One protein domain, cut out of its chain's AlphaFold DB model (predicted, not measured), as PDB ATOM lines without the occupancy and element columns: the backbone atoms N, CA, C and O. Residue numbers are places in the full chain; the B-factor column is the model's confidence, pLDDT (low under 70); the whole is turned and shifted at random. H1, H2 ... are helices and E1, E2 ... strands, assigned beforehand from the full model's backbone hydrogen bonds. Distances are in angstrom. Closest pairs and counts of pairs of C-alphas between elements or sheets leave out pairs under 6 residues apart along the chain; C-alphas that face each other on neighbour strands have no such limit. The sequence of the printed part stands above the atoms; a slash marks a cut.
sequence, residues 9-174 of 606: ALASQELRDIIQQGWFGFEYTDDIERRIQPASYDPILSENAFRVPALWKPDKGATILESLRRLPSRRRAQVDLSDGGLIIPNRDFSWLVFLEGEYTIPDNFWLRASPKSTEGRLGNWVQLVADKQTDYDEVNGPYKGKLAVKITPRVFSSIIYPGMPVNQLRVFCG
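AT A GLANCE: This is residues 9 to 174 of the 606 residues of an uncharacterized protein of Candidatus Woesearchaeota archaeon (UniProt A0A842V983). Two antiparallel sheets make a sandwich, partly face to face with their strands crossed at 47 degrees: a strongly twisted one in the order E2 E1 E4 E10 E7 and a smaller one in the order E8 E6 E12. Over both winds a jelly roll, one long hairpin of nested antiparallel pairs: E3 with E11, E4 with E10, E5 with E9, E6 with E8. Small helices H1 and H2 lie together at one end, and H3 grazes the larger sheet. The 166 printed residues, with four named helices and twelve named strands in the order H1 H2 E1 H3 E2 E3 E4 E5 E6 H4 E7 E8 E9 E10 E11 E12, are mixed in class and compact, with a radius of gyration of the C-alphas of 15.3 A and spans of 42 by 32 by 24 A.

HOW THE PARTS SIT: The largest sheet has edge strands E2, residues 78 to 80, and E7, residues 124 to 130, and inner strands E1, residues 45 to 53, E4, residues 93 to 99, and E10, residues 147 to 153. Within hydrogen-bond range are N 79 and O 49 for E2 and E1 at 2.8 A, N 50 and O 96 for E1 and E4 at 2.8 A, N 97 and O 149 for E4 and E10 at 2.9 A, and N 129 and O 148 for E10 and E7 at 2.8 A. E1 bends by 87 degrees at residue 48. In the other sheet, E6, residues 109 to 115, is antiparallel to E8, residues 138 to 140, with N 139 and O 111 2.9 A apart, and to E12, residues 167 to 173, with N 170 and O 112 2.8 A apart. Between the sheets, the closest C-alphas of E6 and E7 are those of Pro 115 and Val 126, 5.7 A apart. E3, residues 85 to 87, pairs with E11, residues 158 to 160, N 85 and O 160 being 2.8 A apart; E5, residues 103 to 105, pairs with E9, residues 143 to 145, N 103 and O 145 being 2.8 A apart. E9 runs on into E10 at 70 degrees. H3, residues 64 to 68, only grazes the largest sheet; H4, residues 117 to 121, is on it at a height of 5.3 A, over none of its strands. H1, residues 12 to 20, and H2, residues 30 to 33, are close but not clearly touching, the C-alphas of Arg 16 and Glu 33 being 7.3 A apart. In H1, H3 and H4 every O i to N i+4 pair is within hydrogen-bond range; H2 is too short for one.

IN THESE COORDINATES: H1 begins at C-alpha 12, (29.527, 14.100, 110.084), and is 12.4 A long. E1 measures 19.3 A, E4 18.9 A, E6 20.7 A, E7 19.4 A, E10 19.7 A and E12 20.3 A. E12 ends at C-alpha 173, (41.981, 13.228, 103.579).

THE WHOLE: The C-alphas farthest apart, those of Gln 13 and Arg 74, are 44.3 A apart. The printed part has no cut, and the link from H2 to E1, 11 residues, is long. The mean pLDDT of the printed part is 94.4, and no printed residue is under 70.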
ATOM      1  N   ALA A   9      36.621  10.623 102.348       97.06
ATOM      2  CA  ALA A   9      35.812  11.753 102.796       97.06
ATOM      3  C   ALA A   9      35.522  11.670 104.305       97.06
ATOM      4  O   ALA A   9      35.374  10.581 104.874       97.06
ATOM      5  N   LEU A  10      35.459  12.834 104.952       97.81
ATOM      6  CA  LEU A  10      35.143  12.950 106.373       97.81
ATOM      7  C   LEU A  10      33.637  12.785 106.595       97.81
ATOM      8  O   LEU A  10      32.817  13.394 105.907       97.81
ATOM      9  N   ALA A  11      33.292  11.981 107.595       97.50
ATOM     10  CA  ALA A  11      31.918  11.819 108.051       97.50
ATOM     11  C   ALA A  11      31.485  12.967 108.985       97.50
ATOM     12  O   ALA A  11      32.320  13.679 109.542       97.50
ATOM     13  N   SER A  12      30.177  13.108 109.203       97.12
ATOM     14  CA  SER A  12      29.527  14.100 110.084       97.12
ATOM     15  C   SER A  12      30.238  14.335 111.424       97.12
ATOM     16  O   SER A  12      30.561  15.473 111.764       97.12
ATOM     17  N   GLN A  13      30.567  13.281 112.168       97.00
ATOM     18  CA  GLN A  13      31.286  13.393 113.438       97.00
ATOM     19  C   GLN A  13      32.733  13.881 113.289       97.00
ATOM     20  O   GLN A  13      33.245  14.565 114.167       97.00
ATOM     21  N   GLU A  14      33.404  13.564 112.179       97.62
ATOM     22  CA  GLU A  14      34.753  14.074 111.914       97.62
ATOM     23  C   GLU A  14      34.705  15.547 111.488       97.62
ATOM     24  O   GLU A  14      35.573  16.319 111.888       97.62
ATOM     25  N   LEU A  15      33.675  15.956 110.737       97.75
ATOM     26  CA  LEU A  15      33.409  17.364 110.427       97.75
ATOM     27  C   LEU A  15      33.163  18.170 111.710       97.75
ATOM     28  O   LEU A  15      33.749  19.235 111.899       97.75
ATOM     29  N   ARG A  16      32.366  17.623 112.635       97.62
ATOM     30  CA  ARG A  16      32.157  18.195 113.971       97.62
ATOM     31  C   ARG A  16      33.479  18.383 114.713       97.62
ATOM     32  O   ARG A  16      33.767  19.484 115.181       97.62
ATOM     33  N   ASP A  17      34.303  17.337 114.756       97.25
ATOM     34  CA  ASP A  17      35.595  17.358 115.441       97.25
ATOM     35  C   ASP A  17      36.537  18.437 114.880       97.25
ATOM     36  O   ASP A  17      37.207  19.121 115.659       97.25
ATOM     37  N   ILE A  18      36.637  18.598 113.551       97.25
ATOM     38  CA  ILE A  18      37.530  19.612 112.953       97.25
ATOM     39  C   ILE A  18      37.015  21.037 113.173       97.25
ATOM     40  O   ILE A  18      37.812  21.950 113.394       97.25
ATOM     41  N   ILE A  19      35.693  21.233 113.174       97.62
ATOM     42  CA  ILE A  19      35.095  22.541 113.443       97.62
ATOM     43  C   ILE A  19      35.342  22.938 114.902       97.62
ATOM     44  O   ILE A  19      35.798  24.048 115.156       97.62
ATOM     45  N   GLN A  20      35.158  22.014 115.852       97.06
ATOM     46  CA  GLN A  20      35.489  22.235 117.268       97.06
ATOM     47  C   GLN A  20      36.982  22.511 117.501       97.06
ATOM     48  O   GLN A  20      37.344  23.232 118.427       97.06
ATOM     49  N   GLN A  21      37.858  21.977 116.645       96.12
ATOM     50  CA  GLN A  21      39.295  22.278 116.641       96.12
ATOM     51  C   GLN A  21      39.634  23.635 115.996       96.12
ATOM     52  O   GLN A  21      40.809  23.993 115.912       96.12
ATOM     53  N   GLY A  22      38.637  24.390 115.529       96.94
ATOM     54  CA  GLY A  22      38.811  25.724 114.964       96.94
ATOM     55  C   GLY A  22      39.225  25.746 113.494       96.94
ATOM     56  O   GLY A  22      39.655  26.793 113.015       96.94
ATOM     57  N   TRP A  23      39.089  24.639 112.750       98.00
ATOM     58  CA  TRP A  23      39.490  24.609 111.336       98.00
ATOM     59  C   TRP A  23      38.689  25.588 110.481       98.00
ATOM     60  O   TRP A  23      39.213  26.056 109.483       98.00
ATOM     61  N   PHE A  24      37.440  25.911 110.825       97.75
ATOM     62  CA  PHE A  24      36.617  26.841 110.033       97.75
ATOM     63  C   PHE A  24      36.567  28.261 110.633       97.75
ATOM     64  O   PHE A  24      35.954  29.161 110.062       97.75
ATOM     65  N   GLY A  25      37.257  28.497 111.757       95.44
ATOM     66  CA  GLY A  25      37.442  29.840 112.317       95.44
ATOM     67  C   GLY A  25      36.182  30.478 112.911       95.44
ATOM     68  O   GLY A  25      36.076  31.703 112.924       95.44
ATOM     69  N   PHE A  26      35.240  29.666 113.390       94.56
ATOM     70  CA  PHE A  26      34.085  30.090 114.187       94.56
ATOM     71  C   PHE A  26      33.842  29.116 115.344       94.56
ATOM     72  O   PHE A  26      34.313  27.978 115.323       94.56
ATOM     73  N   GLU A  27      33.125  29.580 116.367       93.31
ATOM     74  CA  GLU A  27      32.769  28.760 117.522       93.31
ATOM     75  C   GLU A  27      31.712  27.718 117.153       93.31
ATOM     76  O   GLU A  27      30.789  27.976 116.381       93.31
ATOM     77  N   TYR A  28      31.851  26.524 117.722       96.44
ATOM     78  CA  TYR A  28      30.879  25.457 117.538       96.44
ATOM     79  C   TYR A  28      29.621  25.726 118.374       96.44
ATOM     80  O   TYR A  28      29.704  25.904 119.588       96.44
ATOM     81  N   THR A  29      28.455  25.714 117.726       96.69
ATOM     82  CA  THR A  29      27.136  25.941 118.340       96.69
ATOM     83  C   THR A  29      26.106  24.942 117.808       96.69
ATOM     84  O   THR A  29      26.363  24.224 116.840       96.69
ATOM     85  N   ASP A  30      24.903  24.925 118.384       95.06
ATOM     86  CA  ASP A  30      23.796  24.097 117.881       95.06
ATOM     87  C   ASP A  30      23.395  24.454 116.437       95.06
ATOM     88  O   ASP A  30      22.972  23.587 115.669       95.06
ATOM     89  N   ASP A  31      23.561  25.718 116.031       94.44
ATOM     90  CA  ASP A  31      23.326  26.151 114.649       94.44
ATOM     91  C   ASP A  31      24.394  25.632 113.684       94.44
ATOM     92  O   ASP A  31      24.087  25.356 112.523       94.44
ATOM     93  N   ILE A  32      25.636  25.461 114.146       95.94
ATOM     94  CA  ILE A  32      26.680  24.777 113.373       95.94
ATOM     95  C   ILE A  32      26.320  23.298 113.210       95.94
ATOM     96  O   ILE A  32      26.377  22.768 112.101       95.94
ATOM     97  N   GLU A  33      25.904  22.632 114.288       95.50
ATOM     98  CA  GLU A  33      25.562  21.204 114.270       95.50
ATOM     99  C   GLU A  33      24.413  20.892 113.299       95.50
ATOM    100  O   GLU A  33      24.450  19.878 112.596       95.50
ATOM    101  N   ARG A  34      23.419  21.787 113.197       93.62
ATOM    102  CA  ARG A  34      22.319  21.690 112.220       93.62
ATOM    103  C   ARG A  34      22.776  21.781 110.760       93.62
ATOM    104  O   ARG A  34      22.053  21.324 109.880       93.62
ATOM    105  N   ARG A  35      23.946  22.368 110.499       94.62
ATOM    106  CA  ARG A  35      24.518  22.565 109.154       94.62
ATOM    107  C   ARG A  35      25.555  21.511 108.775       94.62
ATOM    108  O   ARG A  35      26.025  21.500 107.638       94.62
ATOM    109  N   ILE A  36      25.890  20.609 109.699       96.31
ATOM    110  CA  ILE A  36      26.674  19.407 109.413       96.31
ATOM    111  C   ILE A  36      25.737  18.338 108.842       96.31
ATOM    112  O   ILE A  36      24.909  17.767 109.559       96.31
ATOM    113  N   GLN A  37      25.921  18.060 107.555       95.06
ATOM    114  CA  GLN A  37      25.280  16.982 106.808       95.06
ATOM    115  C   GLN A  37      26.050  15.660 107.011       95.06
ATOM    116  O   GLN A  37      27.146  15.662 107.582       95.06
ATOM    117  N   PRO A  38      25.529  14.507 106.549       95.81
ATOM    118  CA  PRO A  38      26.179  13.208 106.743       95.81
ATOM    119  C   PRO A  38      27.651  13.146 106.307       95.81
ATOM    120  O   PRO A  38      28.452  12.504 106.992       95.81
ATOM    121  N   ALA A  39      28.008  13.820 105.207       96.81
ATOM    122  CA  ALA A  39      29.375  13.908 104.684       96.81
ATOM    123  C   ALA A  39      29.678  15.272 104.023       96.81
ATOM    124  O   ALA A  39      30.481  15.357 103.088       96.81
ATOM    125  N   SER A  40      29.014  16.342 104.466       97.00
ATOM    126  CA  SER A  40      29.265  17.708 103.998       97.00
ATOM    127  C   SER A  40      28.887  18.754 105.060       97.00
ATOM    128  O   SER A  40      28.281  18.431 106.080       97.00
ATOM    129  N   TYR A  41      29.290  20.007 104.861       97.50
ATOM    130  CA  TYR A  41      28.963  21.146 105.721       97.50
ATOM    131  C   TYR A  41      28.378  22.288 104.894       97.50
ATOM    132  O   TYR A  41      28.921  22.610 103.841       97.50
ATOM    133  N   ASP A  42      27.328  22.934 105.395       96.81
ATOM    134  CA  ASP A  42      26.633  24.028 104.715       96.81
ATOM    135  C   ASP A  42      27.086  25.405 105.252       96.81
ATOM    136  O   ASP A  42      26.527  25.899 106.242       96.81
ATOM    137  N   PRO A  43      28.098  26.060 104.642       97.44
ATOM    138  CA  PRO A  43      28.509  27.406 105.025       97.44
ATOM    139  C   PRO A  43      27.460  28.441 104.613       97.44
ATOM    140  O   PRO A  43      26.776  28.295 103.599       97.44
ATOM    141  N   ILE A  44      27.376  29.528 105.377       97.69
ATOM    142  CA  ILE A  44      26.376  30.578 105.166       97.69
ATOM    143  C   ILE A  44      26.977  31.870 104.615       97.69
ATOM    144  O   ILE A  44      28.139  32.203 104.870       97.69
ATOM    145  N   LEU A  45      26.155  32.601 103.859       97.94
ATOM    146  CA  LEU A  45      26.482  33.920 103.322       97.94
ATOM    147  C   LEU A  45      26.670  34.966 104.431       97.94
ATOM    148  O   LEU A  45      25.895  35.016 105.387       97.94
ATOM    149  N   SER A  46      27.661  35.837 104.255       96.31
ATOM    150  CA  SER A  46      27.853  37.054 105.056       96.31
ATOM    151  C   SER A  46      26.972  38.221 104.581       96.31
ATOM    152  O   SER A  46      26.244  38.115 103.598       96.31
ATOM    153  N   GLU A  47      27.068  39.355 105.277       95.50
ATOM    154  CA  GLU A  47      26.249  40.558 105.057       95.50
ATOM    155  C   GLU A  47      26.539  41.307 103.756       95.50
ATOM    156  O   GLU A  47      25.719  42.096 103.307       95.50
ATOM    157  N   ASN A  48      27.698  41.088 103.130       92.56
ATOM    158  CA  ASN A  48      28.165  41.948 102.048       92.56
ATOM    159  C   ASN A  48      28.434  41.170 100.762       92.56
ATOM    160  O   ASN A  48      29.222  40.220 100.736       92.56
ATOM    161  N   ALA A  49      27.841  41.650  99.674       95.12
ATOM    162  CA  ALA A  49      28.084  41.184  98.320       95.12
ATOM    163  C   ALA A  49      28.903  42.200  97.518       95.12
ATOM    164  O   ALA A  49      28.771  43.409  97.688       95.12
ATOM    165  N   PHE A  50      29.703  41.716  96.574       94.94
ATOM    166  CA  PHE A  50      30.435  42.527  95.607       94.94
ATOM    167  C   PHE A  50      30.028  42.131  94.195       94.94
ATOM    168  O   PHE A  50      30.098  40.960  93.822       94.94
ATOM    169  N   ARG A  51      29.676  43.106  93.357       93.06
ATOM    170  CA  ARG A  51      29.471  42.839  91.929       93.06
ATOM    171  C   ARG A  51      30.818  42.727  91.220       93.06
ATOM    172  O   ARG A  51      31.508  43.739  91.111       93.06
ATOM    173  N   VAL A  52      31.147  41.553  90.681       94.19
ATOM    174  CA  VAL A  52      32.404  41.266  89.956       94.19
ATOM    175  C   VAL A  52      32.132  40.779  88.526       94.19
ATOM    176  O   VAL A  52      31.039  40.291  88.262       94.19
ATOM    177  N   PRO A  53      33.082  40.877  87.574       92.44
ATOM    178  CA  PRO A  53      32.917  40.269  86.249       92.44
ATOM    179  C   PRO A  53      32.618  38.761  86.322       92.44
ATOM    180  O   PRO A  53      33.178  38.068  87.169       92.44
ATOM    181  N   ALA A  54      31.805  38.231  85.405       87.94
ATOM    182  CA  ALA A  54      31.333  36.842  85.467       87.94
ATOM    183  C   ALA A  54      32.466  35.798  85.501       87.94
ATOM    184  O   ALA A  54      32.380  34.789  86.194       87.94
ATOM    185  N   LEU A  55      33.574  36.055  84.801       87.44
ATOM    186  CA  LEU A  55      34.742  35.164  84.756       87.44
ATOM    187  C   LEU A  55      35.831  35.519  85.780       87.44
ATOM    188  O   LEU A  55      36.930  34.976  85.721       87.44
ATOM    189  N   TRP A  56      35.555  36.444  86.701       92.75
ATOM    190  CA  TRP A  56      36.541  36.911  87.669       92.75
ATOM    191  C   TRP A  56      36.988  35.800  88.628       92.75
ATOM    192  O   TRP A  56      36.160  35.008  89.084       92.75
ATOM    193  N   LYS A  57      38.286  35.806  88.952       92.88
ATOM    194  CA  LYS A  57      38.961  34.947  89.934       92.88
ATOM    195  C   LYS A  57      39.911  35.788  90.796       92.88
ATOM    196  O   LYS A  57      40.380  36.823  90.310       92.88
ATOM    197  N   PRO A  58      40.248  35.335  92.016       93.94
ATOM    198  CA  PRO A  58      41.388  35.866  92.753       93.94
ATOM    199  C   PRO A  58      42.683  35.737  91.942       93.94
ATOM    200  O   PRO A  58      42.864  34.799  91.161       93.94
ATOM    201  N   ASP A  59      43.597  36.685  92.127       93.19
ATOM    202  CA  ASP A  59      44.925  36.612  91.534       93.19
ATOM    203  C   ASP A  59      45.752  35.564  92.276       93.19
ATOM    204  O   ASP A  59      45.680  35.434  93.501       93.19
ATOM    205  N   LYS A  60      46.606  34.856  91.537       92.62
ATOM    206  CA  LYS A  60      47.499  33.848  92.110       92.62
ATOM    207  C   LYS A  60      48.303  34.430  93.282       92.62
ATOM    208  O   LYS A  60      49.034  35.404  93.111       92.62
ATOM    209  N   GLY A  61      48.182  33.807  94.458       94.38
ATOM    210  CA  GLY A  61      48.895  34.202  95.677       94.38
ATOM    211  C   GLY A  61      48.347  35.434  96.414       94.38
ATOM    212  O   GLY A  61      48.904  35.781  97.453       94.38
ATOM    213  N   ALA A  62      47.281  36.078  95.929       97.12
ATOM    214  CA  ALA A  62      46.640  37.217  96.590       97.12
ATOM    215  C   ALA A  62      45.333  36.804  97.283       97.12
ATOM    216  O   ALA A  62      44.649  35.877  96.855       97.12
ATOM    217  N   THR A  63      44.958  37.510  98.344       97.94
ATOM    218  CA  THR A  63      43.628  37.364  98.953       97.94
ATOM    219  C   THR A  63      42.531  37.870  98.010       97.94
ATOM    220  O   THR A  63      42.759  38.741  97.164       97.94
ATOM    221  N   ILE A  64      41.307  37.382  98.200       96.94
ATOM    222  CA  ILE A  64      40.105  37.819  97.482       96.94
ATOM    223  C   ILE A  64      39.974  39.348  97.573       96.94
ATOM    224  O   ILE A  64      39.763  40.017  96.561       96.94
ATOM    225  N   LEU A  65      40.168  39.922  98.767       95.88
ATOM    226  CA  LEU A  65      40.091  41.370  98.987       95.88
ATOM    227  C   LEU A  65      41.192  42.147  98.251       95.88
ATOM    228  O   LEU A  65      40.918  43.209  97.690       95.88
ATOM    229  N   GLU A  66      42.432  41.655  98.230       96.75
ATOM    230  CA  GLU A  66      43.521  42.290  97.473       96.75
ATOM    231  C   GLU A  66      43.236  42.301  95.970       96.75
ATOM    232  O   GLU A  66      43.428  43.332  95.321       96.75
ATOM    233  N   SER A  67      42.715  41.202  95.427       96.12
ATOM    234  CA  SER A  67      42.327  41.121  94.018       96.12
ATOM    235  C   SER A  67      41.119  41.995  93.687       96.12
ATOM    236  O   SER A  67      41.114  42.676  92.660       96.12
ATOM    237  N   LEU A  68      40.128  42.089  94.582       95.12
ATOM    238  CA  LEU A  68      39.014  43.030  94.433       95.12
ATOM    239  C   LEU A  68      39.504  44.483  94.363       95.12
ATOM    240  O   LEU A  68      39.025  45.251  93.529       95.12
ATOM    241  N   ARG A  69      40.500  44.870  95.175       94.56
ATOM    242  CA  ARG A  69      41.074  46.232  95.163       94.56
ATOM    243  C   ARG A  69      41.748  46.609  93.838       94.56
ATOM    244  O   ARG A  69      41.953  47.801  93.597       94.56
ATOM    245  N   ARG A  70      42.044  45.645  92.966       93.94
ATOM    246  CA  ARG A  70      42.599  45.888  91.623       93.94
ATOM    247  C   ARG A  70      41.521  46.129  90.564       93.94
ATOM    248  O   ARG A  70      41.803  46.752  89.543       93.94
ATOM    249  N   LEU A  71      40.277  45.699  90.801       91.62
ATOM    250  CA  LEU A  71      39.163  45.996  89.898       91.62
ATOM    251  C   LEU A  71      38.783  47.479  89.966       91.62
ATOM    252  O   LEU A  71      38.757  48.036  91.059       91.62
ATOM    253  N   PRO A  72      38.396  48.134  88.859       89.50
ATOM    254  CA  PRO A  72      37.828  49.482  88.915       89.50
ATOM    255  C   PRO A  72      36.651  49.550  89.900       89.50
ATOM    256  O   PRO A  72      35.847  48.622  89.934       89.50
ATOM    257  N   SER A  73      36.494  50.652  90.644       83.62
ATOM    258  CA  SER A  73      35.444  50.811  91.674       83.62
ATOM    259  C   SER A  73      34.038  50.427  91.184       83.62
ATOM    260  O   SER A  73      33.333  49.673  91.846       83.62
ATOM    261  N   ARG A  74      33.670  50.830  89.959       81.44
ATOM    262  CA  ARG A  74      32.394  50.472  89.297       81.44
ATOM    263  C   ARG A  74      32.162  48.962  89.085       81.44
ATOM    264  O   ARG A  74      31.031  48.542  88.845       81.44
ATOM    265  N   ARG A  75      33.227  48.154  89.112       80.75
ATOM    266  CA  ARG A  75      33.241  46.687  88.934       80.75
ATOM    267  C   ARG A  75      33.518  45.933  90.243       80.75
ATOM    268  O   ARG A  75      33.909  44.775  90.183       80.75
ATOM    269  N   ARG A  76      33.374  46.606  91.391       84.56
ATOM    270  CA  ARG A  76      33.460  46.022  92.740       84.56
ATOM    271  C   ARG A  76      32.500  46.707  93.720       84.56
ATOM    272  O   ARG A  76      32.813  46.847  94.897       84.56
ATOM    273  N   ALA A  77      31.380  47.221  93.210       84.62
ATOM    274  CA  ALA A  77      30.384  47.884  94.042       84.62
ATOM    275  C   ALA A  77      29.905  46.906  95.121       84.62
ATOM    276  O   ALA A  77      29.540  45.773  94.795       84.62
ATOM    277  N   GLN A  78      29.975  47.350  96.373       91.25
ATOM    278  CA  GLN A  78      29.521  46.598  97.530       91.25
ATOM    279  C   GLN A  78      28.022  46.829  97.720       91.25
ATOM    280  O   GLN A  78      27.544  47.948  97.527       91.25
ATOM    281  N   VAL A  79      27.305  45.773  98.078       91.81
ATOM    282  CA  VAL A  79      25.872  45.776  98.368       91.81
ATOM    283  C   VAL A  79      25.666  45.076  99.703       91.81
ATOM    284  O   VAL A  79      26.186  43.978  99.907       91.81
ATOM    285  N   ASP A  80      24.944  45.739 100.597       94.44
ATOM    286  CA  ASP A  80      24.498  45.178 101.869       94.44
ATOM    287  C   ASP A  80      23.296  44.255 101.621       94.44
ATOM    288  O   ASP A  80      22.373  44.610 100.885       94.44
ATOM    289  N   LEU A  81      23.342  43.054 102.188       95.50
ATOM    290  CA  LEU A  81      22.316  42.027 102.065       95.50
ATOM    291  C   LEU A  81      21.370  41.987 103.275       95.50
ATOM    292  O   LEU A  81      20.433  41.191 103.251       95.50
ATOM    293  N   SER A  82      21.588  42.797 104.316       93.81
ATOM    294  CA  SER A  82      20.873  42.714 105.602       93.81
ATOM    295  C   SER A  82      19.345  42.745 105.460       93.81
ATOM    296  O   SER A  82      18.658  41.931 106.074       93.81
ATOM    297  N   ASP A  83      18.821  43.597 104.571       92.56
ATOM    298  CA  ASP A  83      17.383  43.700 104.260       92.56
ATOM    299  C   ASP A  83      16.963  42.914 102.999       92.56
ATOM    300  O   ASP A  83      15.823  43.005 102.543       92.56
ATOM    301  N   GLY A  84      17.873  42.111 102.445       94.50
ATOM    302  CA  GLY A  84      17.699  41.351 101.211       94.50
ATOM    303  C   GLY A  84      18.374  42.006 100.006       94.50
ATOM    304  O   GLY A  84      18.130  43.162  99.670       94.50
ATOM    305  N   GLY A  85      19.211  41.238  99.307       94.44
ATOM    306  CA  GLY A  85      19.859  41.656  98.067       94.44
ATOM    307  C   GLY A  85      19.186  41.057  96.839       94.44
ATOM    308  O   GLY A  85      19.196  39.838  96.659       94.44
ATOM    309  N   LEU A  86      18.650  41.913  95.966       94.94
ATOM    310  CA  LEU A  86      18.132  41.500  94.664       94.94
ATOM    311  C   LEU A  86      19.283  41.088  93.736       94.94
ATOM    312  O   LEU A  86      20.106  41.912  93.330       94.94
ATOM    313  N   ILE A  87      19.291  39.818  93.345       93.44
ATOM    314  CA  ILE A  87      20.162  39.271  92.310       93.44
ATOM    315  C   ILE A  87      19.322  38.958  91.070       93.44
ATOM    316  O   ILE A  87      18.278  38.318  91.157       93.44
ATOM    317  N   ILE A  88      19.770  39.439  89.911       92.19
ATOM    318  CA  ILE A  88      19.048  39.308  88.639       92.19
ATOM    319  C   ILE A  88      19.851  38.486  87.626       92.19
ATOM    320  O   ILE A  88      21.090  38.513  87.684       92.19
ATOM    321  N   PRO A  89      19.184  37.806  86.675       90.62
ATOM    322  CA  PRO A  89      19.841  37.103  85.585       90.62
ATOM    323  C   PRO A  89      20.815  37.994  84.815       90.62
ATOM    324  O   PRO A  89      20.461  39.073  84.333       90.62
ATOM    325  N   ASN A  90      22.069  37.554  84.696       84.75
ATOM    326  CA  ASN A  90      23.087  38.303  83.967       84.75
ATOM    327  C   ASN A  90      24.188  37.397  83.389       84.75
ATOM    328  O   ASN A  90      24.500  36.333  83.927       84.75
ATOM    329  N   ARG A  91      24.792  37.810  82.264       83.19
ATOM    330  CA  ARG A  91      25.920  37.092  81.644       83.19
ATOM    331  C   ARG A  91      27.293  37.731  81.878       83.19
ATOM    332  O   ARG A  91      28.293  37.027  81.766       83.19
ATOM    333  N   ASP A  92      27.337  39.000  82.262       87.94
ATOM    334  CA  ASP A  92      28.544  39.821  82.356       87.94
ATOM    335  C   ASP A  92      29.091  39.961  83.782       87.94
ATOM    336  O   ASP A  92      30.285  40.236  83.957       87.94
ATOM    337  N   PHE A  93      28.261  39.766  84.810       91.12
ATOM    338  CA  PHE A  93      28.678  39.854  86.209       91.12
ATOM    339  C   PHE A  93      28.151  38.714  87.087       91.12
ATOM    340  O   PHE A  93      27.155  38.070  86.772       91.12
ATOM    341  N   SER A  94      28.832  38.517  88.213       94.06
ATOM    342  CA  SER A  94      28.450  37.636  89.316       94.06
ATOM    343  C   SER A  94      28.412  38.430  90.620       94.06
ATOM    344  O   SER A  94      29.082  39.460  90.761       94.06
ATOM    345  N   TRP A  95      27.670  37.916  91.592       95.44
ATOM    346  CA  TRP A  95      27.655  38.402  92.966       95.44
ATOM    347  C   TRP A  95      28.638  37.587  93.794       95.44
ATOM    348  O   TRP A  95      28.441  36.395  93.993       95.44
ATOM    349  N   LEU A  96      29.721  38.214  94.235       97.00
ATOM    350  CA  LEU A  96      30.703  37.604  95.117       97.00
ATOM    351  C   LEU A  96      30.320  37.891  96.570       97.00
ATOM    352  O   LEU A  96      30.311  39.050  96.973       97.00
ATOM    353  N   VAL A  97      30.046  36.857  97.354       97.81
ATOM    354  CA  VAL A  97      29.634  36.979  98.759       97.81
ATOM    355  C   VAL A  97      30.570  36.142  99.618       97.81
ATOM    356  O   VAL A  97      30.788  34.966  99.326       97.81
ATOM    357  N   PHE A  98      31.156  36.732 100.661       97.88
ATOM    358  CA  PHE A  98      32.014  35.974 101.575       97.88
ATOM    359  C   PHE A  98      31.190  34.965 102.370       97.88
ATOM    360  O   PHE A  98      30.057  35.260 102.759       97.88
ATOM    361  N   LEU A  99      31.779  33.800 102.621       97.75
ATOM    362  CA  LEU A  99      31.258  32.832 103.575       97.75
ATOM    363  C   LEU A  99      31.726  33.202 104.987       97.75
ATOM    364  O   LEU A  99      32.754  33.862 105.164       97.75
ATOM    365  N   GLU A 100      30.972  32.778 105.996       95.69
ATOM    366  CA  GLU A 100      31.401  32.886 107.394       95.69
ATOM    367  C   GLU A 100      32.752  32.185 107.645       95.69
ATOM    368  O   GLU A 100      33.133  31.255 106.928       95.69
ATOM    369  N   GLY A 101      33.446  32.593 108.710       95.06
ATOM    370  CA  GLY A 101      34.655  31.914 109.175       95.06
ATOM    371  C   GLY A 101      35.952  32.315 108.475       95.06
ATOM    372  O   GLY A 101      35.992  33.157 107.575       95.06
ATOM    373  N   GLU A 102      37.057  31.759 108.956       97.19
ATOM    374  CA  GLU A 102      38.376  31.766 108.316       97.19
ATOM    375  C   GLU A 102      38.900  30.331 108.372       97.19
ATOM    376  O   GLU A 102      39.032  29.748 109.446       97.19
ATOM    377  N   TYR A 103      39.178  29.752 107.213       98.19
ATOM    378  CA  TYR A 103      39.392  28.320 107.083       98.19
ATOM    379  C   TYR A 103      40.883  28.014 107.153       98.19
ATOM    380  O   TYR A 103      41.688  28.654 106.479       98.19
ATOM    381  N   THR A 104      41.238  27.020 107.955       98.12
ATOM    382  CA  THR A 104      42.566  26.438 108.104       98.12
ATOM    383  C   THR A 104      42.479  24.961 107.733       98.12
ATOM    384  O   THR A 104      41.897  24.172 108.474       98.12
ATOM    385  N   ILE A 105      43.050  24.588 106.588       97.50
ATOM    386  CA  ILE A 105      43.073  23.204 106.095       97.50
ATOM    387  C   ILE A 105      44.513  22.696 106.192       97.50
ATOM    388  O   ILE A 105      45.380  23.256 105.519       97.50
ATOM    389  N   PRO A 106      44.810  21.702 107.044       95.94
ATOM    390  CA  PRO A 106      46.167  21.184 107.207       95.94
ATOM    391  C   PRO A 106      46.689  20.419 105.988       95.94
ATOM    392  O   PRO A 106      45.937  20.075 105.075       95.94
ATOM    393  N   ASP A 107      47.982  20.093 106.023       93.50
ATOM    394  CA  ASP A 107      48.602  19.159 105.079       93.50
ATOM    395  C   ASP A 107      47.836  17.827 105.016       93.50
ATOM    396  O   ASP A 107      47.313  17.350 106.025       93.50
ATOM    397  N   ASN A 108      47.814  17.202 103.835       93.75
ATOM    398  CA  ASN A 108      47.072  15.972 103.504       93.75
ATOM    399  C   ASN A 108      45.539  16.080 103.531       93.75
ATOM    400  O   ASN A 108      44.873  15.091 103.221       93.75
ATOM    401  N   PHE A 109      44.975  17.244 103.856       96.94
ATOM    402  CA  PHE A 109      43.547  17.504 103.731       96.94
ATOM    403  C   PHE A 109      43.278  18.494 102.602       96.94
ATOM    404  O   PHE A 109      44.104  19.338 102.257       96.94
ATOM    405  N   TRP A 110      42.090  18.388 102.037       96.94
ATOM    406  CA  TRP A 110      41.574  19.315 101.044       96.94
ATOM    407  C   TRP A 110      40.054  19.340 101.150       96.94
ATOM    408  O   TRP A 110      39.446  18.462 101.770       96.94
ATOM    409  N   LEU A 111      39.430  20.368 100.593       95.94
ATOM    410  CA  LEU A 111      37.977  20.459 100.517       95.94
ATOM    411  C   LEU A 111      37.533  20.680  99.081       95.94
ATOM    412  O   LEU A 111      38.242  21.295  98.284       95.94
ATOM    413  N   ARG A 112      36.322  20.218  98.801       95.69
ATOM    414  CA  ARG A 112      35.596  20.467  97.564       95.69
ATOM    415  C   ARG A 112      34.262  21.115  97.888       95.69
ATOM    416  O   ARG A 112      33.651  20.795  98.908       95.69
ATOM    417  N   ALA A 113      33.821  22.009  97.026       95.69
ATOM    418  CA  ALA A 113      32.573  22.730  97.143       95.69
ATOM    419  C   ALA A 113      31.614  22.300  96.036       95.69
ATOM    420  O   ALA A 113      32.032  21.902  94.951       95.69
ATOM    421  N   SER A 114      30.324  22.391  96.311       93.88
ATOM    422  CA  SER A 114      29.273  22.098  95.348       93.88
ATOM    423  C   SER A 114      28.058  22.971  95.666       93.88
ATOM    424  O   SER A 114      27.756  23.192  96.840       93.88
ATOM    425  N   PRO A 115      27.334  23.500  94.672       93.12
ATOM    426  CA  PRO A 115      26.094  24.220  94.928       93.12
ATOM    427  C   PRO A 115      25.087  23.346  95.687       93.12
ATOM    428  O   PRO A 115      25.029  22.125  95.520       93.12
ATOM    429  N   LYS A 116      24.247  23.958  96.525       91.94
ATOM    430  CA  LYS A 116      23.066  23.250  97.048       91.94
ATOM    431  C   LYS A 116      22.122  22.968  95.877       91.94
ATOM    432  O   LYS A 116      21.972  23.817  95.004       91.94
ATOM    433  N   SER A 117      21.429  21.828  95.875       87.31
ATOM    434  CA  SER A 117      20.522  21.445  94.772       87.31
ATOM    435  C   SER A 117      19.441  22.491  94.468       87.31
ATOM    436  O   SER A 117      19.010  22.650  93.331       87.31
ATOM    437  N   THR A 118      19.032  23.262  95.479       89.12
ATOM    438  CA  THR A 118      18.149  24.421  95.311       89.12
ATOM    439  C   THR A 118      18.701  25.446  94.318       89.12
ATOM    440  O   THR A 118      17.918  26.008  93.564       89.12
ATOM    441  N   GLU A 119      20.012  25.682  94.282       91.94
ATOM    442  CA  GLU A 119      20.622  26.668  93.385       91.94
ATOM    443  C   GLU A 119      20.523  26.251  91.921       91.94
ATOM    444  O   GLU A 119      20.098  27.062  91.099       91.94
ATOM    445  N   GLY A 120      20.818  24.985  91.610       89.62
ATOM    446  CA  GLY A 120      20.659  24.446  90.257       89.62
ATOM    447  C   GLY A 120      19.218  24.599  89.766       89.62
ATOM    448  O   GLY A 120      18.972  25.169  88.706       89.62
ATOM    449  N   ARG A 121      18.245  24.205  90.596       89.19
ATOM    450  CA  ARG A 121      16.804  24.288  90.280       89.19
ATOM    451  C   ARG A 121      16.271  25.718  90.153       89.19
ATOM    452  O   ARG A 121      15.242  25.926  89.518       89.19
ATOM    453  N   LEU A 122      16.948  26.702  90.747       91.25
ATOM    454  CA  LEU A 122      16.670  28.132  90.555       91.25
ATOM    455  C   LEU A 122      17.424  28.728  89.354       91.25
ATOM    456  O   LEU A 122      17.256  29.904  89.027       91.25
ATOM    457  N   GLY A 123      18.263  27.935  88.689       90.06
ATOM    458  CA  GLY A 123      19.083  28.383  87.578       90.06
ATOM    459  C   GLY A 123      20.232  29.296  88.005       90.06
ATOM    460  O   GLY A 123      20.625  30.182  87.242       90.06
ATOM    461  N   ASN A 124      20.750  29.126  89.221       91.31
ATOM    462  CA  ASN A 124      21.918  29.841  89.716       91.31
ATOM    463  C   ASN A 124      23.179  29.021  89.453       91.31
ATOM    464  O   ASN A 124      23.295  27.888  89.907       91.31
ATOM    465  N   TRP A 125      24.167  29.642  88.814       90.88
ATOM    466  CA  TRP A 125      25.519  29.095  88.788       90.88
ATOM    467  C   TRP A 125      26.278  29.601  90.015       90.88
ATOM    468  O   TRP A 125      26.465  30.815  90.174       90.88
ATOM    469  N   VAL A 126      26.706  28.680  90.880       93.25
ATOM    470  CA  VAL A 126      27.452  28.981  92.106       93.25
ATOM    471  C   VAL A 126      28.849  28.371  92.039       93.25
ATOM    472  O   VAL A 126      28.996  27.203  91.713       93.25
ATOM    473  N   GLN A 127      29.876  29.163  92.350       94.56
ATOM    474  CA  GLN A 127      31.270  28.701  92.387       94.56
ATOM    475  C   GLN A 127      31.978  29.234  93.630       94.56
ATOM    476  O   GLN A 127      31.927  30.437  93.899       94.56
ATOM    477  N   LEU A 128      32.670  28.376  94.371       96.62
ATOM    478  CA  LEU A 128      33.540  28.774  95.471       96.62
ATOM    479  C   LEU A 128      34.834  29.391  94.922       96.62
ATOM    480  O   LEU A 128      35.441  28.877  93.985       96.62
ATOM    481  N   VAL A 129      35.284  30.474  95.549       97.31
ATOM    482  CA  VAL A 129      36.628  31.035  95.409       97.31
ATOM    483  C   VAL A 129      37.292  31.126  96.778       97.31
ATOM    484  O   VAL A 129      36.631  31.326  97.799       97.31
ATOM    485  N   ALA A 130      38.615  31.024  96.792       97.69
ATOM    486  CA  ALA A 130      39.412  31.018  98.007       97.69
ATOM    487  C   ALA A 130      40.565  32.017  97.911       97.69
ATOM    488  O   ALA A 130      41.096  32.275  96.829       97.69
ATOM    489  N   ASP A 131      40.986  32.564  99.051       97.75
ATOM    490  CA  ASP A 131      42.221  33.349  99.112       97.75
ATOM    491  C   ASP A 131      43.413  32.587  98.509       97.75
ATOM    492  O   ASP A 131      43.595  31.400  98.752       97.75
ATOM    493  N   LYS A 132      44.286  33.290  97.781       95.06
ATOM    494  CA  LYS A 132      45.590  32.818  97.274       95.06
ATOM    495  C   LYS A 132      45.540  31.680  96.245       95.06
ATOM    496  O   LYS A 132      46.588  31.374  95.670       95.06
ATOM    497  N   GLN A 133      44.374  31.098  95.974       91.44
ATOM    498  CA  GLN A 133      44.173  30.001  95.026       91.44
ATOM    499  C   GLN A 133      43.333  30.453  93.821       91.44
ATOM    500  O   GLN A 133      42.596  31.435  93.884       91.44
ATOM    501  N   THR A 134      43.491  29.761  92.690       89.88
ATOM    502  CA  THR A 134      42.839  30.114  91.411       89.88
ATOM    503  C   THR A 134      41.818  29.087  90.937       89.88
ATOM    504  O   THR A 134      41.067  29.354  89.989       89.88
ATOM    505  N   ASP A 135      41.801  27.911  91.553       91.69
ATOM    506  CA  ASP A 135      40.836  26.869  91.236       91.69
ATOM    507  C   ASP A 135      39.484  27.241  91.845       91.69
ATOM    508  O   ASP A 135      39.408  27.863  92.906       91.69
ATOM    509  N   TYR A 136      38.417  26.964  91.097       93.69
ATOM    510  CA  TYR A 136      37.073  27.063  91.652       93.69
ATOM    511  C   TYR A 136      36.759  25.761  92.366       93.69
ATOM    512  O   TYR A 136      37.231  24.709  91.939       93.69
ATOM    513  N   ASP A 137      35.930  25.847  93.400       94.88
ATOM    514  CA  ASP A 137      35.290  24.685  94.024       94.88
ATOM    515  C   ASP A 137      36.238  23.669  94.678       94.88
ATOM    516  O   ASP A 137      35.777  22.682  95.234       94.88
ATOM    517  N   GLU A 138      37.544  23.921  94.713       95.00
ATOM    518  CA  GLU A 138      38.527  23.080  95.386       95.00
ATOM    519  C   GLU A 138      39.513  23.949  96.163       95.00
ATOM    520  O   GLU A 138      39.984  24.972  95.661       95.00
ATOM    521  N   VAL A 139      39.817  23.549  97.400       96.25
ATOM    522  CA  VAL A 139      40.836  24.201  98.225       96.25
ATOM    523  C   VAL A 139      41.768  23.154  98.808       96.25
ATOM    524  O   VAL A 139      41.385  22.351  99.661       96.25
ATOM    525  N   ASN A 140      43.014  23.188  98.345       94.81
ATOM    526  CA  ASN A 140      44.053  22.238  98.727       94.81
ATOM    527  C   ASN A 140      44.844  22.731  99.947       94.81
ATOM    528  O   ASN A 140      45.232  23.903  99.998       94.81
ATOM    529  N   GLY A 141      45.088  21.841 100.915       94.00
ATOM    530  CA  GLY A 141      45.976  22.091 102.050       94.00
ATOM    531  C   GLY A 141      47.466  22.089 101.654       94.00
ATOM    532  O   GLY A 141      47.829  21.479 100.646       94.00
ATOM    533  N   PRO A 142      48.347  22.759 102.423       96.06
ATOM    534  CA  PRO A 142      48.034  23.581 103.583       96.06
ATOM    535  C   PRO A 142      47.411  24.918 103.162       96.06
ATOM    536  O   PRO A 142      47.912  25.622 102.283       96.06
ATOM    537  N   TYR A 143      46.328  25.303 103.829       97.50
ATOM    538  CA  TYR A 143      45.562  26.505 103.523       97.50
ATOM    539  C   TYR A 143      45.236  27.283 104.792       97.50
ATOM    540  O   TYR A 143      44.857  26.699 105.804       97.50
ATOM    541  N   LYS A 144      45.329  28.614 104.709       97.62
ATOM    542  CA  LYS A 144      44.723  29.534 105.674       97.62
ATOM    543  C   LYS A 144      44.199  30.780 104.964       97.62
ATOM    544  O   LYS A 144      44.999  31.519 104.368       97.62
ATOM    545  N   GLY A 145      42.893  31.023 105.056       97.62
ATOM    546  CA  GLY A 145      42.263  32.199 104.461       97.62
ATOM    547  C   GLY A 145      40.735  32.170 104.425       97.62
ATOM    548  O   GLY A 145      40.076  31.303 105.004       97.62
ATOM    549  N   LYS A 146      40.172  33.170 103.751       97.94
ATOM    550  CA  LYS A 146      38.734  33.348 103.553       97.94
ATOM    551  C   LYS A 146      38.243  32.629 102.300       97.94
ATOM    552  O   LYS A 146      38.918  32.591 101.270       97.94
ATOM    553  N   LEU A 147      37.007  32.150 102.394       98.19
ATOM    554  CA  LEU A 147      36.242  31.613 101.279       98.19
ATOM    555  C   LEU A 147      35.112  32.579 100.906       98.19
ATOM    556  O   LEU A 147      34.555  33.275 101.758       98.19
ATOM    557  N   ALA A 148      34.760  32.610  99.629       98.06
ATOM    558  CA  ALA A 148      33.605  33.334  99.118       98.06
ATOM    559  C   ALA A 148      32.944  32.528  98.001       98.06
ATOM    560  O   ALA A 148      33.573  31.673  97.383       98.06
ATOM    561  N   VAL A 149      31.686  32.821  97.710       97.31
ATOM    562  CA  VAL A 149      30.957  32.222  96.591       97.31
ATOM    563  C   VAL A 149      30.622  33.282  95.560       97.31
ATOM    564  O   VAL A 149      30.213  34.393  95.895       97.31
ATOM    565  N   LYS A 150      30.792  32.939  94.288       95.75
ATOM    566  CA  LYS A 150      30.243  33.682  93.160       95.75
ATOM    567  C   LYS A 150      28.889  33.093  92.813       95.75
ATOM    568  O   LYS A 150      28.824  31.930  92.442       95.75
ATOM    569  N   ILE A 151      27.847  33.907  92.872       95.44
ATOM    570  CA  ILE A 151      26.478  33.548  92.509       95.44
ATOM    571  C   ILE A 151      26.131  34.284  91.215       95.44
ATOM    572  O   ILE A 151      26.184  35.516  91.151       95.44
ATOM    573  N   THR A 152      25.797  33.537  90.168       93.69
ATOM    574  CA  THR A 152      25.395  34.081  88.866       93.69
ATOM    575  C   THR A 152      24.009  33.556  88.515       93.69
ATOM    576  O   THR A 152      23.905  32.442  87.997       93.69
ATOM    577  N   PRO A 153      22.944  34.335  88.765       92.38
ATOM    578  CA  PRO A 153      21.615  33.959  88.311       92.38
ATOM    579  C   PRO A 153      21.591  33.894  86.783       92.38
ATOM    580  O   PRO A 153      22.118  34.784  86.103       92.38
ATOM    581  N   ARG A 154      21.010  32.828  86.231       88.50
ATOM    582  CA  ARG A 154      20.848  32.641  84.780       88.50
ATOM    583  C   ARG A 154      19.393  32.641  84.339       88.50
ATOM    584  O   ARG A 154      19.145  32.972  83.186       88.50
ATOM    585  N   VAL A 155      18.477  32.282  85.238       90.94
ATOM    586  CA  VAL A 155      17.067  32.040  84.913       90.94
ATOM    587  C   VAL A 155      16.169  32.997  85.683       90.94
ATOM    588  O   VAL A 155      15.613  33.913  85.086       90.94
ATOM    589  N   PHE A 156      16.072  32.835  87.005       92.75
ATOM    590  CA  PHE A 156      15.172  33.636  87.830       92.75
ATOM    591  C   PHE A 156      15.911  34.738  88.582       92.75
ATOM    592  O   PHE A 156      17.054  34.575  89.015       92.75
ATOM    593  N   SER A 157      15.227  35.863  88.776       94.00
ATOM    594  CA  SER A 157      15.626  36.846  89.780       94.00
ATOM    595  C   SER A 157      15.328  36.298  91.176       94.00
ATOM    596  O   SER A 157      14.370  35.551  91.379       94.00
ATOM    597  N   SER A 158      16.141  36.645  92.167       94.31
ATOM    598  CA  SER A 158      15.950  36.206  93.553       94.31
ATOM    599  C   SER A 158      16.378  37.285  94.537       94.31
ATOM    600  O   SER A 158      17.239  38.105  94.229       94.31
ATOM    601  N   ILE A 159      15.813  37.262  95.740       96.06
ATOM    602  CA  ILE A 159      16.280  38.063  96.874       96.06
ATOM    603  C   ILE A 159      17.025  37.123  97.823       96.06
ATOM    604  O   ILE A 159      16.429  36.183  98.350       96.06
ATOM    605  N   ILE A 160      18.329  37.349  98.007       96.50
ATOM    606  CA  ILE A 160      19.191  36.568  98.910       96.50
ATOM    607  C   ILE A 160      19.478  37.334 100.199       96.50
ATOM    608  O   ILE A 160      19.484  38.562 100.207       96.50
ATOM    609  N   TYR A 161      19.763  36.601 101.273       97.00
ATOM    610  CA  TYR A 161      20.003  37.161 102.601       97.00
ATOM    611  C   TYR A 161      21.245  36.526 103.243       97.00
ATOM    612  O   TYR A 161      21.625  35.405 102.875       97.00
ATOM    613  N   PRO A 162      21.863  37.200 104.227       97.00
ATOM    614  CA  PRO A 162      22.872  36.602 105.090       97.00
ATOM    615  C   PRO A 162      22.304  35.369 105.795       97.00
ATOM    616  O   PRO A 162      21.093  35.246 105.988       97.00
ATOM    617  N   GLY A 163      23.166  34.427 106.167       95.88
ATOM    618  CA  GLY A 163      22.724  33.195 106.824       95.88
ATOM    619  C   GLY A 163      22.215  32.104 105.874       95.88
ATOM    620  O   GLY A 163      21.931  30.999 106.325       95.88
ATOM    621  N   MET A 164      22.116  32.361 104.566       95.31
ATOM    622  CA  MET A 164      21.664  31.352 103.603       95.31
ATOM    623  C   MET A 164      22.792  30.389 103.201       95.31
ATOM    624  O   MET A 164      23.860  30.853 102.800       95.31
ATOM    625  N   PRO A 165      22.569  29.063 103.234       94.62
ATOM    626  CA  PRO A 165      23.486  28.101 102.644       94.62
ATOM    627  C   PRO A 165      23.176  27.918 101.156       94.62
ATOM    628  O   PRO A 165      22.176  27.306 100.785       94.62
ATOM    629  N   VAL A 166      24.034  28.466 100.294       94.88
ATOM    630  CA  VAL A 166      23.933  28.320  98.823       94.88
ATOM    631  C   VAL A 166      24.959  27.331  98.257       94.88
ATOM    632  O   VAL A 166      24.893  26.934  97.098       94.88
ATOM    633  N   ASN A 167      25.927  26.929  99.075       94.19
ATOM    634  CA  ASN A 167      27.010  26.013  98.735       94.19
ATOM    635  C   ASN A 167      27.178  25.017  99.897       94.19
ATOM    636  O   ASN A 167      26.655  25.243 100.989       94.19
ATOM    637  N   GLN A 168      27.875  23.918  99.650       95.94
ATOM    638  CA  GLN A 168      28.160  22.840 100.589       95.94
ATOM    639  C   GLN A 168      29.606  22.378 100.397       95.94
ATOM    640  O   GLN A 168      30.094  22.301  99.273       95.94
ATOM    641  N   LEU A 169      30.295  22.081 101.496       97.62
ATOM    642  CA  LEU A 169      31.713  21.730 101.532       97.62
ATOM    643  C   LEU A 169      31.884  20.277 101.966       97.62
ATOM    644  O   LEU A 169      31.378  19.879 103.013       97.62
ATOM    645  N   ARG A 170      32.655  19.497 101.214       97.69
ATOM    646  CA  ARG A 170      33.097  18.157 101.605       97.69
ATOM    647  C   ARG A 170      34.596  18.179 101.844       97.69
ATOM    648  O   ARG A 170      35.348  18.657 101.000       97.69
ATOM    649  N   VAL A 171      35.024  17.675 102.998       97.81
ATOM    650  CA  VAL A 171      36.441  17.602 103.373       97.81
ATOM    651  C   VAL A 171      36.944  16.186 103.138       97.81
ATOM    652  O   VAL A 171      36.279  15.209 103.492       97.81
ATOM    653  N   PHE A 172      38.135  16.081 102.569       97.31
ATOM    654  CA  PHE A 172      38.795  14.831 102.236       97.31
ATOM    655  C   PHE A 172      40.173  14.759 102.887       97.31
ATOM    656  O   PHE A 172      40.811  15.776 103.158       97.31
ATOM    657  N   CYS A 173      40.634  13.534 103.119       96.44
ATOM    658  CA  CYS A 173      41.981  13.228 103.579       96.44
ATOM    659  C   CYS A 173      42.669  12.299 102.579       96.44
ATOM    660  O   CYS A 173      42.084  11.297 102.159       96.44
ATOM    661  N   GLY A 174      43.927  12.585 102.258       93.38
ATOM    662  CA  GLY A 174      44.712  11.819 101.297       93.38
ATOM    663  C   GLY A 174      44.278  12.033  99.844       93.38
ATOM    664  O   GLY A 174      43.489  12.922  99.523       93.38
TER     665      GLY A 174